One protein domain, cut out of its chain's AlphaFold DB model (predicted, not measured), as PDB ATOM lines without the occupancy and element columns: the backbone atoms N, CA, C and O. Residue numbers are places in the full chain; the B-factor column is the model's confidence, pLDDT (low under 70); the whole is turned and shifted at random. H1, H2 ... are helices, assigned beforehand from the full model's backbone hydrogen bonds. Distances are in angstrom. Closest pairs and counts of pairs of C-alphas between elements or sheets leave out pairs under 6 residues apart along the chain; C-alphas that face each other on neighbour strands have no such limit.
ATOM      1  N   LEU A 214     189.375 203.081 142.946       56.38
ATOM      2  CA  LEU A 214     188.034 202.649 143.303       56.38
ATOM      3  C   LEU A 214     187.888 201.138 143.096       56.38
ATOM      4  O   LEU A 214     187.942 200.642 141.972       56.38
ATOM      5  N   VAL A 215     187.686 200.395 144.186       60.47
ATOM      6  CA  VAL A 215     187.107 199.051 144.094       60.47
ATOM      7  C   VAL A 215     185.610 199.232 143.889       60.47
ATOM      8  O   VAL A 215     184.912 199.728 144.775       60.47
ATOM      9  N   LEU A 216     185.141 198.866 142.699       65.56
ATOM     10  CA  LEU A 216     183.737 198.957 142.321       65.56
ATOM     11  C   LEU A 216     182.902 197.942 143.093       65.56
ATOM     12  O   LEU A 216     183.343 196.816 143.333       65.56
ATOM     13  N   TRP A 217     181.694 198.347 143.463       77.25
ATOM     14  CA  TRP A 217     180.762 197.470 144.154       77.25
ATOM     15  C   TRP A 217     180.087 196.562 143.133       77.25
ATOM     16  O   TRP A 217     179.913 196.938 141.970       77.25
ATOM     17  N   THR A 218     179.674 195.375 143.565       79.12
ATOM     18  CA  THR A 218     178.777 194.553 142.749       79.12
ATOM     19  C   THR A 218     177.402 195.212 142.668       79.12
ATOM     20  O   THR A 218     177.001 195.938 143.578       79.12
ATOM     21  N   ASP A 219     176.651 194.935 141.598       75.50
ATOM     22  CA  ASP A 219     175.275 195.431 141.457       75.50
ATOM     23  C   ASP A 219     174.423 195.053 142.687       75.50
ATOM     24  O   ASP A 219     173.704 195.890 143.219       75.50
ATOM     25  N   GLU A 220     174.614 193.845 143.229       80.38
ATOM     26  CA  GLU A 220     173.964 193.367 144.458       80.38
ATOM     27  C   GLU A 220     174.291 194.230 145.692       80.38
ATOM     28  O   GLU A 220     173.406 194.546 146.488       80.38
ATOM     29  N   GLN A 221     175.549 194.653 145.857       79.88
ATOM     30  CA  GLN A 221     175.958 195.525 146.965       79.88
ATOM     31  C   GLN A 221     175.311 196.905 146.855       79.88
ATOM     32  O   GLN A 221     174.847 197.449 147.860       79.88
ATOM     33  N   LYS A 222     175.250 197.457 145.638       76.69
ATOM     34  CA  LYS A 222     174.577 198.737 145.390       76.69
ATOM     35  C   LYS A 222     173.084 198.620 145.673       76.69
ATOM     36  O   LYS A 222     172.549 199.426 146.425       76.69
ATOM     37  N   GLU A 223     172.429 197.599 145.120       76.94
ATOM     38  CA  GLU A 223     170.996 197.351 145.305       76.94
ATOM     39  C   GLU A 223     170.630 197.159 146.775       76.94
ATOM     40  O   GLU A 223     169.608 197.682 147.216       76.94
ATOM     41  N   THR A 224     171.478 196.476 147.545       79.88
ATOM     42  CA  THR A 224     171.278 196.302 148.989       79.88
ATOM     43  C   THR A 224     171.300 197.650 149.707       79.88
ATOM     44  O   THR A 224     170.339 197.989 150.392       79.88
ATOM     45  N   LEU A 225     172.338 198.469 149.493       76.25
ATOM     46  CA  LEU A 225     172.454 199.761 150.174       76.25
ATOM     47  C   LEU A 225     171.347 200.742 149.764       76.25
ATOM     48  O   LEU A 225     170.808 201.463 150.605       76.25
ATOM     49  N   ILE A 226     170.988 200.758 148.477       74.50
ATOM     50  CA  ILE A 226     169.868 201.553 147.966       74.50
ATOM     51  C   ILE A 226     168.571 201.103 148.637       74.50
ATOM     52  O   ILE A 226     167.821 201.944 149.123       74.50
ATOM     53  N   SER A 227     168.319 199.794 148.694       73.75
ATOM     54  CA  SER A 227     167.110 199.240 149.311       73.75
ATOM     55  C   SER A 227     167.023 199.594 150.792       73.75
ATOM     56  O   SER A 227     165.972 200.046 151.241       73.75
ATOM     57  N   ASP A 228     168.124 199.468 151.532       77.81
ATOM     58  CA  ASP A 228     168.190 199.827 152.950       77.81
ATOM     59  C   ASP A 228     167.920 201.323 153.158       77.81
ATOM     60  O   ASP A 228     167.061 201.700 153.961       77.81
ATOM     61  N   CYS A 229     168.569 202.181 152.366       74.06
ATOM     62  CA  CYS A 229     168.349 203.623 152.401       74.06
ATOM     63  C   CYS A 229     166.894 203.992 152.058       74.06
ATOM     64  O   CYS A 229     166.280 204.814 152.745       74.06
ATOM     65  N   ILE A 230     166.300 203.364 151.036       68.00
ATOM     66  CA  ILE A 230     164.902 203.595 150.648       68.00
ATOM     67  C   ILE A 230     163.968 203.161 151.778       68.00
ATOM     68  O   ILE A 230     163.066 203.915 152.139       68.00
ATOM     69  N   ILE A 231     164.181 201.985 152.373       68.44
ATOM     70  CA  ILE A 231     163.381 201.490 153.502       68.44
ATOM     71  C   ILE A 231     163.434 202.474 154.675       68.44
ATOM     72  O   ILE A 231     162.408 202.721 155.313       68.44
ATOM     73  N   GLU A 232     164.596 203.060 154.965       67.62
ATOM     74  CA  GLU A 232     164.727 204.092 155.994       67.62
ATOM     75  C   GLU A 232     164.004 205.391 155.619       67.62
ATOM     76  O   GLU A 232     163.216 205.901 156.418       67.62
ATOM     77  N   LYS A 233     164.169 205.901 154.394       65.81
ATOM     78  CA  LYS A 233     163.504 207.141 153.953       65.81
ATOM     79  C   LYS A 233     161.990 207.005 153.794       65.81
ATOM     80  O   LYS A 233     161.266 207.970 154.048       65.81
ATOM     81  N   LEU A 234     161.491 205.817 153.454       54.31
ATOM     82  CA  LEU A 234     160.058 205.513 153.426       54.31
ATOM     83  C   LEU A 234     159.430 205.604 154.826       54.31
ATOM     84  O   LEU A 234     158.292 206.058 154.942       54.31
ATOM     85  N   LYS A 235     160.164 205.260 155.896       52.41
ATOM     86  CA  LYS A 235     159.695 205.446 157.287       52.41
ATOM     87  C   LYS A 235     159.561 206.924 157.668       52.41
ATOM     88  O   LYS A 235     158.747 207.254 158.525       52.41
ATOM     89  N   GLU A 236     160.317 207.812 157.022       51.69
ATOM     90  CA  GLU A 236     160.271 209.266 157.244       51.69
ATOM     91  C   GLU A 236     159.200 209.988 156.405       51.69
ATOM     92  O   GLU A 236     159.087 211.210 156.484       51.69
ATOM     93  N   ASN A 237     158.407 209.270 155.595       46.91
ATOM     94  CA  ASN A 237     157.407 209.855 154.687       46.91
ATOM     95  C   ASN A 237     157.999 210.888 153.696       46.91
ATOM     96  O   ASN A 237     157.295 211.769 153.190       46.91
ATOM     97  N   LYS A 238     159.304 210.797 153.407       48.12
ATOM     98  CA  LYS A 238     159.983 211.690 152.464       48.12
ATOM     99  C   LYS A 238     159.789 211.186 151.035       48.12
ATOM    100  O   LYS A 238     160.363 210.184 150.614       48.12
ATOM    101  N   TYR A 239     158.980 211.913 150.268       46.81
ATOM    102  CA  TYR A 239     158.935 211.781 148.812       46.81
ATOM    103  C   TYR A 239     160.333 212.089 148.250       46.81
ATOM    104  O   TYR A 239     160.860 213.151 148.571       46.81
ATOM    105  N   ARG A 240     160.881 211.192 147.409       53.88
ATOM    106  CA  ARG A 240     162.252 211.174 146.823       53.88
ATOM    107  C   ARG A 240     163.310 210.293 147.514       53.88
ATOM    108  O   ARG A 240     164.496 210.506 147.288       53.88
ATOM    109  N   GLY A 241     162.912 209.279 148.288       55.78
ATOM    110  CA  GLY A 241     163.861 208.289 148.826       55.78
ATOM    111  C   GLY A 241     164.806 207.728 147.754       55.78
ATOM    112  O   GLY A 241     166.012 207.749 147.945       55.78
ATOM    113  N   ASP A 242     164.273 207.345 146.594       61.16
ATOM    114  CA  ASP A 242     165.034 206.645 145.557       61.16
ATOM    115  C   ASP A 242     166.204 207.481 145.004       61.16
ATOM    116  O   ASP A 242     167.353 207.072 145.141       61.16
ATOM    117  N   ASP A 243     165.955 208.666 144.428       63.94
ATOM    118  CA  ASP A 243     167.010 209.495 143.812       63.94
ATOM    119  C   ASP A 243     168.052 209.969 144.845       63.94
ATOM    120  O   ASP A 243     169.243 210.008 144.538       63.94
ATOM    121  N   TYR A 244     167.634 210.261 146.083       71.75
ATOM    122  CA  TYR A 244     168.552 210.592 147.175       71.75
ATOM    123  C   TYR A 244     169.409 209.384 147.580       71.75
ATOM    124  O   TYR A 244     170.609 209.524 147.792       71.75
ATOM    125  N   CYS A 245     168.835 208.182 147.632       74.81
ATOM    126  CA  CYS A 245     169.584 206.968 147.943       74.81
ATOM    127  C   CYS A 245     170.551 206.585 146.818       74.81
ATOM    128  O   CYS A 245     171.684 206.202 147.099       74.81
ATOM    129  N   TYR A 246     170.163 206.776 145.554       75.44
ATOM    130  CA  TYR A 246     171.093 206.684 144.426       75.44
ATOM    131  C   TYR A 246     172.198 207.744 144.522       75.44
ATOM    132  O   TYR A 246     173.360 207.413 144.309       75.44
ATOM    133  N   CYS A 247     171.875 208.989 144.904       75.69
ATOM    134  CA  CYS A 247     172.873 210.032 145.159       75.69
ATOM    135  C   CYS A 247     173.860 209.595 146.244       75.69
ATOM    136  O   CYS A 247     175.064 209.682 146.023       75.69
ATOM    137  N   ILE A 248     173.380 209.066 147.375       77.88
ATOM    138  CA  ILE A 248     174.253 208.553 148.432       77.88
ATOM    139  C   ILE A 248     175.181 207.488 147.878       77.88
ATOM    140  O   ILE A 248     176.383 207.620 148.048       77.88
ATOM    141  N   VAL A 249     174.657 206.454 147.218       78.31
ATOM    142  CA  VAL A 249     175.493 205.353 146.722       78.31
ATOM    143  C   VAL A 249     176.546 205.866 145.745       78.31
ATOM    144  O   VAL A 249     177.723 205.559 145.920       78.31
ATOM    145  N   ASP A 250     176.166 206.732 144.804       76.75
ATOM    146  CA  ASP A 250     177.093 207.342 143.847       76.75
ATOM    147  C   ASP A 250     178.160 208.210 144.552       76.75
ATOM    148  O   ASP A 250     179.333 208.207 144.165       76.75
ATOM    149  N   LYS A 251     177.781 208.965 145.594       79.94
ATOM    150  CA  LYS A 251     178.711 209.808 146.365       79.94
ATOM    151  C   LYS A 251     179.594 208.994 147.297       79.94
ATOM    152  O   LYS A 251     180.759 209.358 147.438       79.94
ATOM    153  N   ILE A 252     179.092 207.910 147.891       76.00
ATOM    154  CA  ILE A 252     179.942 206.970 148.615       76.00
ATOM    155  C   ILE A 252     180.935 206.418 147.614       76.00
ATOM    156  O   ILE A 252     182.105 206.622 147.861       76.00
ATOM    157  N   GLU A 253     180.528 205.860 146.468       74.94
ATOM    158  CA  GLU A 253     181.475 205.349 145.465       74.94
ATOM    159  C   GLU A 253     182.539 206.382 145.083       74.94
ATOM    160  O   GLU A 253     183.724 206.070 145.086       74.94
ATOM    161  N   LEU A 254     182.167 207.639 144.844       72.00
ATOM    162  CA  LEU A 254     183.142 208.689 144.547       72.00
ATOM    163  C   LEU A 254     184.143 208.930 145.691       72.00
ATOM    164  O   LEU A 254     185.323 209.189 145.451       72.00
ATOM    165  N   LEU A 255     183.666 208.909 146.934       73.00
ATOM    166  CA  LEU A 255     184.468 209.220 148.112       73.00
ATOM    167  C   LEU A 255     185.254 207.996 148.613       73.00
ATOM    168  O   LEU A 255     186.387 208.161 149.072       73.00
ATOM    169  N   ARG A 256     184.685 206.786 148.516       73.00
ATOM    170  CA  ARG A 256     185.179 205.521 149.080       73.00
ATOM    171  C   ARG A 256     184.476 204.251 148.553       73.00
ATOM    172  O   ARG A 256     183.339 204.255 148.105       73.00
ATOM    173  N   SER A 257     185.127 203.090 148.672       73.62
ATOM    174  CA  SER A 257     184.471 201.799 148.383       73.62
ATOM    175  C   SER A 257     183.548 201.341 149.534       73.62
ATOM    176  O   SER A 257     183.756 201.732 150.680       73.62
ATOM    177  N   TYR A 258     182.580 200.448 149.272       71.69
ATOM    178  CA  TYR A 258     181.641 199.901 150.272       71.69
ATOM    179  C   TYR A 258     182.388 199.182 151.379       71.69
ATOM    180  O   TYR A 258     182.066 199.281 152.556       71.69
ATOM    181  N   THR A 259     183.414 198.436 150.973       69.50
ATOM    182  CA  THR A 259     184.228 197.651 151.891       69.50
ATOM    183  C   THR A 259     185.002 198.567 152.829       69.50
ATOM    184  O   THR A 259     185.174 198.226 153.995       69.50
ATOM    185  N   ASP A 260     185.456 199.724 152.346       74.94
ATOM    186  CA  ASP A 260     186.116 200.716 153.192       74.94
ATOM    187  C   ASP A 260     185.107 201.434 154.090       74.94
ATOM    188  O   ASP A 260     185.364 201.552 155.283       74.94
ATOM    189  N   TYR A 261     183.935 201.802 153.559       75.50
ATOM    190  CA  TYR A 261     182.830 202.370 154.338       75.50
ATOM    191  C   TYR A 261     182.424 201.450 155.498       75.50
ATOM    192  O   TYR A 261     182.290 201.885 156.634       75.50
ATOM    193  N   LEU A 262     182.298 200.142 155.261       73.75
ATOM    194  CA  LEU A 262     181.961 199.175 156.310       73.75
ATOM    195  C   LEU A 262     183.074 198.958 157.349       73.75
ATOM    196  O   LEU A 262     182.786 198.466 158.439       73.75
ATOM    197  N   LYS A 263     184.331 199.280 157.023       81.31
ATOM    198  CA  LYS A 263     185.478 199.162 157.942       81.31
ATOM    199  C   LYS A 263     185.673 200.395 158.825       81.31
ATOM    200  O   LYS A 263     186.470 200.334 159.759       81.31
ATOM    201  N   GLU A 264     184.996 201.496 158.525       80.94
ATOM    202  CA  GLU A 264     185.062 202.735 159.294       80.94
ATOM    203  C   GLU A 264     184.354 202.632 160.642       80.94
ATOM    204  O   GLU A 264     183.400 201.873 160.844       80.94
ATOM    205  N   THR A 265     184.792 203.473 161.574       88.50
ATOM    206  CA  THR A 265     184.068 203.689 162.823       88.50
ATOM    207  C   THR A 265     182.711 204.342 162.558       88.50
ATOM    208  O   THR A 265     182.503 205.033 161.560       88.50
ATOM    209  N   ASP A 266     181.765 204.187 163.485       83.00
ATOM    210  CA  ASP A 266     180.458 204.845 163.365       83.00
ATOM    211  C   ASP A 266     180.568 206.375 163.296       83.00
ATOM    212  O   ASP A 266     179.697 207.031 162.730       83.00
ATOM    213  N   GLN A 267     181.618 206.954 163.885       82.81
ATOM    214  CA  GLN A 267     181.860 208.393 163.833       82.81
ATOM    215  C   GLN A 267     182.286 208.840 162.433       82.81
ATOM    216  O   GLN A 267     181.699 209.778 161.904       82.81
ATOM    217  N   GLU A 268     183.243 208.142 161.822       79.88
ATOM    218  CA  GLU A 268     183.702 208.420 160.455       79.88
ATOM    219  C   GLU A 268     182.567 208.236 159.443       79.88
ATOM    220  O   GLU A 268     182.340 209.113 158.609       79.88
ATOM    221  N   ARG A 269     181.768 207.169 159.592       81.06
ATOM    222  CA  ARG A 269     180.577 206.956 158.760       81.06
ATOM    223  C   ARG A 269     179.571 208.090 158.904       81.06
ATOM    224  O   ARG A 269     179.038 208.555 157.904       81.06
ATOM    225  N   ARG A 270     179.323 208.583 160.124       79.56
ATOM    226  CA  ARG A 270     178.434 209.738 160.345       79.56
ATOM    227  C   ARG A 270     178.968 211.014 159.706       79.56
ATOM    228  O   ARG A 270     178.189 211.752 159.117       79.56
ATOM    229  N   GLU A 271     180.262 211.289 159.817       79.94
ATOM    230  CA  GLU A 271     180.878 212.478 159.214       79.94
ATOM    231  C   GLU A 271     180.848 212.416 157.684       79.94
ATOM    232  O   GLU A 271     180.526 213.413 157.030       79.94
ATOM    233  N   MET A 272     181.106 211.238 157.109       77.94
ATOM    234  CA  MET A 272     180.963 211.006 155.675       77.94
ATOM    235  C   MET A 272     179.511 211.165 155.238       77.94
ATOM    236  O   MET A 272     179.249 211.889 154.282       77.94
ATOM    237  N   MET A 273     178.565 210.553 155.950       77.06
ATOM    238  CA  MET A 273     177.145 210.692 155.639       77.06
ATOM    239  C   MET A 273     176.685 212.140 155.762       77.06
ATOM    240  O   MET A 273     175.977 212.589 154.885       77.06
ATOM    241  N   GLN A 274     177.163 212.930 156.727       77.75
ATOM    242  CA  GLN A 274     176.875 214.371 156.782       77.75
ATOM    243  C   GLN A 274     177.456 215.143 155.593       77.75
ATOM    244  O   GLN A 274     176.866 216.120 155.132       77.75
ATOM    245  N   LEU A 275     178.633 214.752 155.101       75.06
ATOM    246  CA  LEU A 275     179.198 215.337 153.890       75.06
ATOM    247  C   LEU A 275     178.346 214.982 152.669       75.06
ATOM    248  O   LEU A 275     178.024 215.874 151.892       75.06
ATOM    249  N   ILE A 276     177.974 213.713 152.524       75.19
ATOM    250  CA  ILE A 276     177.126 213.213 151.440       75.19
ATOM    251  C   ILE A 276     175.737 213.830 151.511       75.19
ATOM    252  O   ILE A 276     175.234 214.285 150.494       75.19
ATOM    253  N   ASP A 277     175.164 213.940 152.701       73.69
ATOM    254  CA  ASP A 277     173.908 214.624 152.960       73.69
ATOM    255  C   ASP A 277     174.025 216.064 152.508       73.69
ATOM    256  O   ASP A 277     173.262 216.465 151.653       73.69
ATOM    257  N   ARG A 278     175.053 216.824 152.893       67.81
ATOM    258  CA  ARG A 278     175.244 218.174 152.330       67.81
ATOM    259  C   ARG A 278     175.357 218.193 150.805       67.81
ATOM    260  O   ARG A 278     175.066 219.221 150.213       67.81
ATOM    261  N   LEU A 279     175.793 217.117 150.157       66.31
ATOM    262  CA  LEU A 279     175.850 217.025 148.694       66.31
ATOM    263  C   LEU A 279     174.507 216.603 148.079       66.31
ATOM    264  O   LEU A 279     174.217 217.003 146.956       66.31
ATOM    265  N   CYS A 280     173.693 215.843 148.812       69.31
ATOM    266  CA  CYS A 280     172.404 215.305 148.382       69.31
ATOM    267  C   CYS A 280     171.184 216.058 148.979       69.31
ATOM    268  O   CYS A 280     170.067 215.801 148.555       69.31
ATOM    269  N   GLU A 281     171.353 216.977 149.941       52.09
ATOM    270  CA  GLU A 281     170.302 217.697 150.700       52.09
ATOM    271  C   GLU A 281     170.009 219.105 150.161       52.09
ATOM    272  O   GLU A 281     169.092 219.768 150.643       52.09
ATOM    273  N   TYR A 282     170.710 219.594 149.134       49.03
ATOM    274  CA  TYR A 282     170.333 220.856 148.467       49.03
ATOM    275  C   TYR A 282     169.087 220.710 147.548       49.03
ATOM    276  O   TYR A 282     168.957 221.429 146.553       49.03
ATOM    277  N   GLU A 283     168.162 219.808 147.909       42.75
ATOM    278  CA  GLU A 283     166.997 219.291 147.163       42.75
ATOM    279  C   GLU A 283     165.615 219.747 147.658       42.75
ATOM    280  O   GLU A 283     165.408 219.885 148.882       42.75
TER     281      GLU A 283
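What this domain is: This is residues 214 to 283 of the 283 residues of an uncharacterized protein of Bacteroidetes bacterium GWF2_43_11 (UniProt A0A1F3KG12). Two helices, H1 and H2, make a V whose narrow end is at residues 236 to 240; the short helix H3 lies at its wide end, and H4 folds back to pack on H2 with residues 276 to 280 alone. The packing is only partly formed, for H3 touches no helix and H4 stays apart from H1. The printed part has 70 residues with four named helices, H1, H2, H3 and H4 in that order, and no named strand; its class is all helix. It is compact, with a radius of gyration of the C-alphas of 11.7 A, and its rounded outline spans 32 by 25 by 19 A.

Where its parts are: Start at Leu 214, the first printed residue, and go on to C-alpha 219 at (175.275, 195.431, 141.457). There H1 begins, residues 219 to 235, and it runs 24.4 A to C-alpha 235 at (159.695, 205.446, 157.287). Next look for H2, residues 241 to 255, 20.6 A long. H3 follows at residues 258 to 263, 8.6 A long. H4, residues 266 to 280, runs 20.0 A and ends at C-alpha 280, at (172.404, 215.305, 148.382).

How they stand to each other: Begin with H1 and H2, which touch; their closest C-alphas, those of Ile 230 and Gly 241, are 5.1 A apart. They run opposite ways at a steep tilt of 47 degrees. From H2 look to H4: the two touch, H4 with residues 276 to 280 alone, and the closest C-alphas are those of Cys 247 and Cys 280, 6.2 A apart. H2 and H4 run opposite ways at a steep tilt of 65 degrees. H3 is close to H2 but not clearly touching, the closest C-alphas being those of Ile 252 and Tyr 258 at 7.5 A, and their lines are about perpendicular at 74 degrees. H3 is also close to H4 but not clearly touching, with the C-alphas of Tyr 261 and Arg 269 the closest at 6.8 A. H1 and H4 are apart. Check the backbones of H1, H2, H3 and H4, and you will find every O i to N i+4 pair within hydrogen-bond range.

The domain as a whole: The two C-alphas farthest apart are those of Leu 214 and Asn 237, at 33.5 A. The printed part has no cut and ends at residue 283, the chain's last residue. The links H1 to H2, H2 to H3 and H3 to H4 are tight, and no link is long. The mean pLDDT of the printed part is 70.7; look with care at residues 214 to 216, 230 to 243, 259 and 278 to 283, which are under 70.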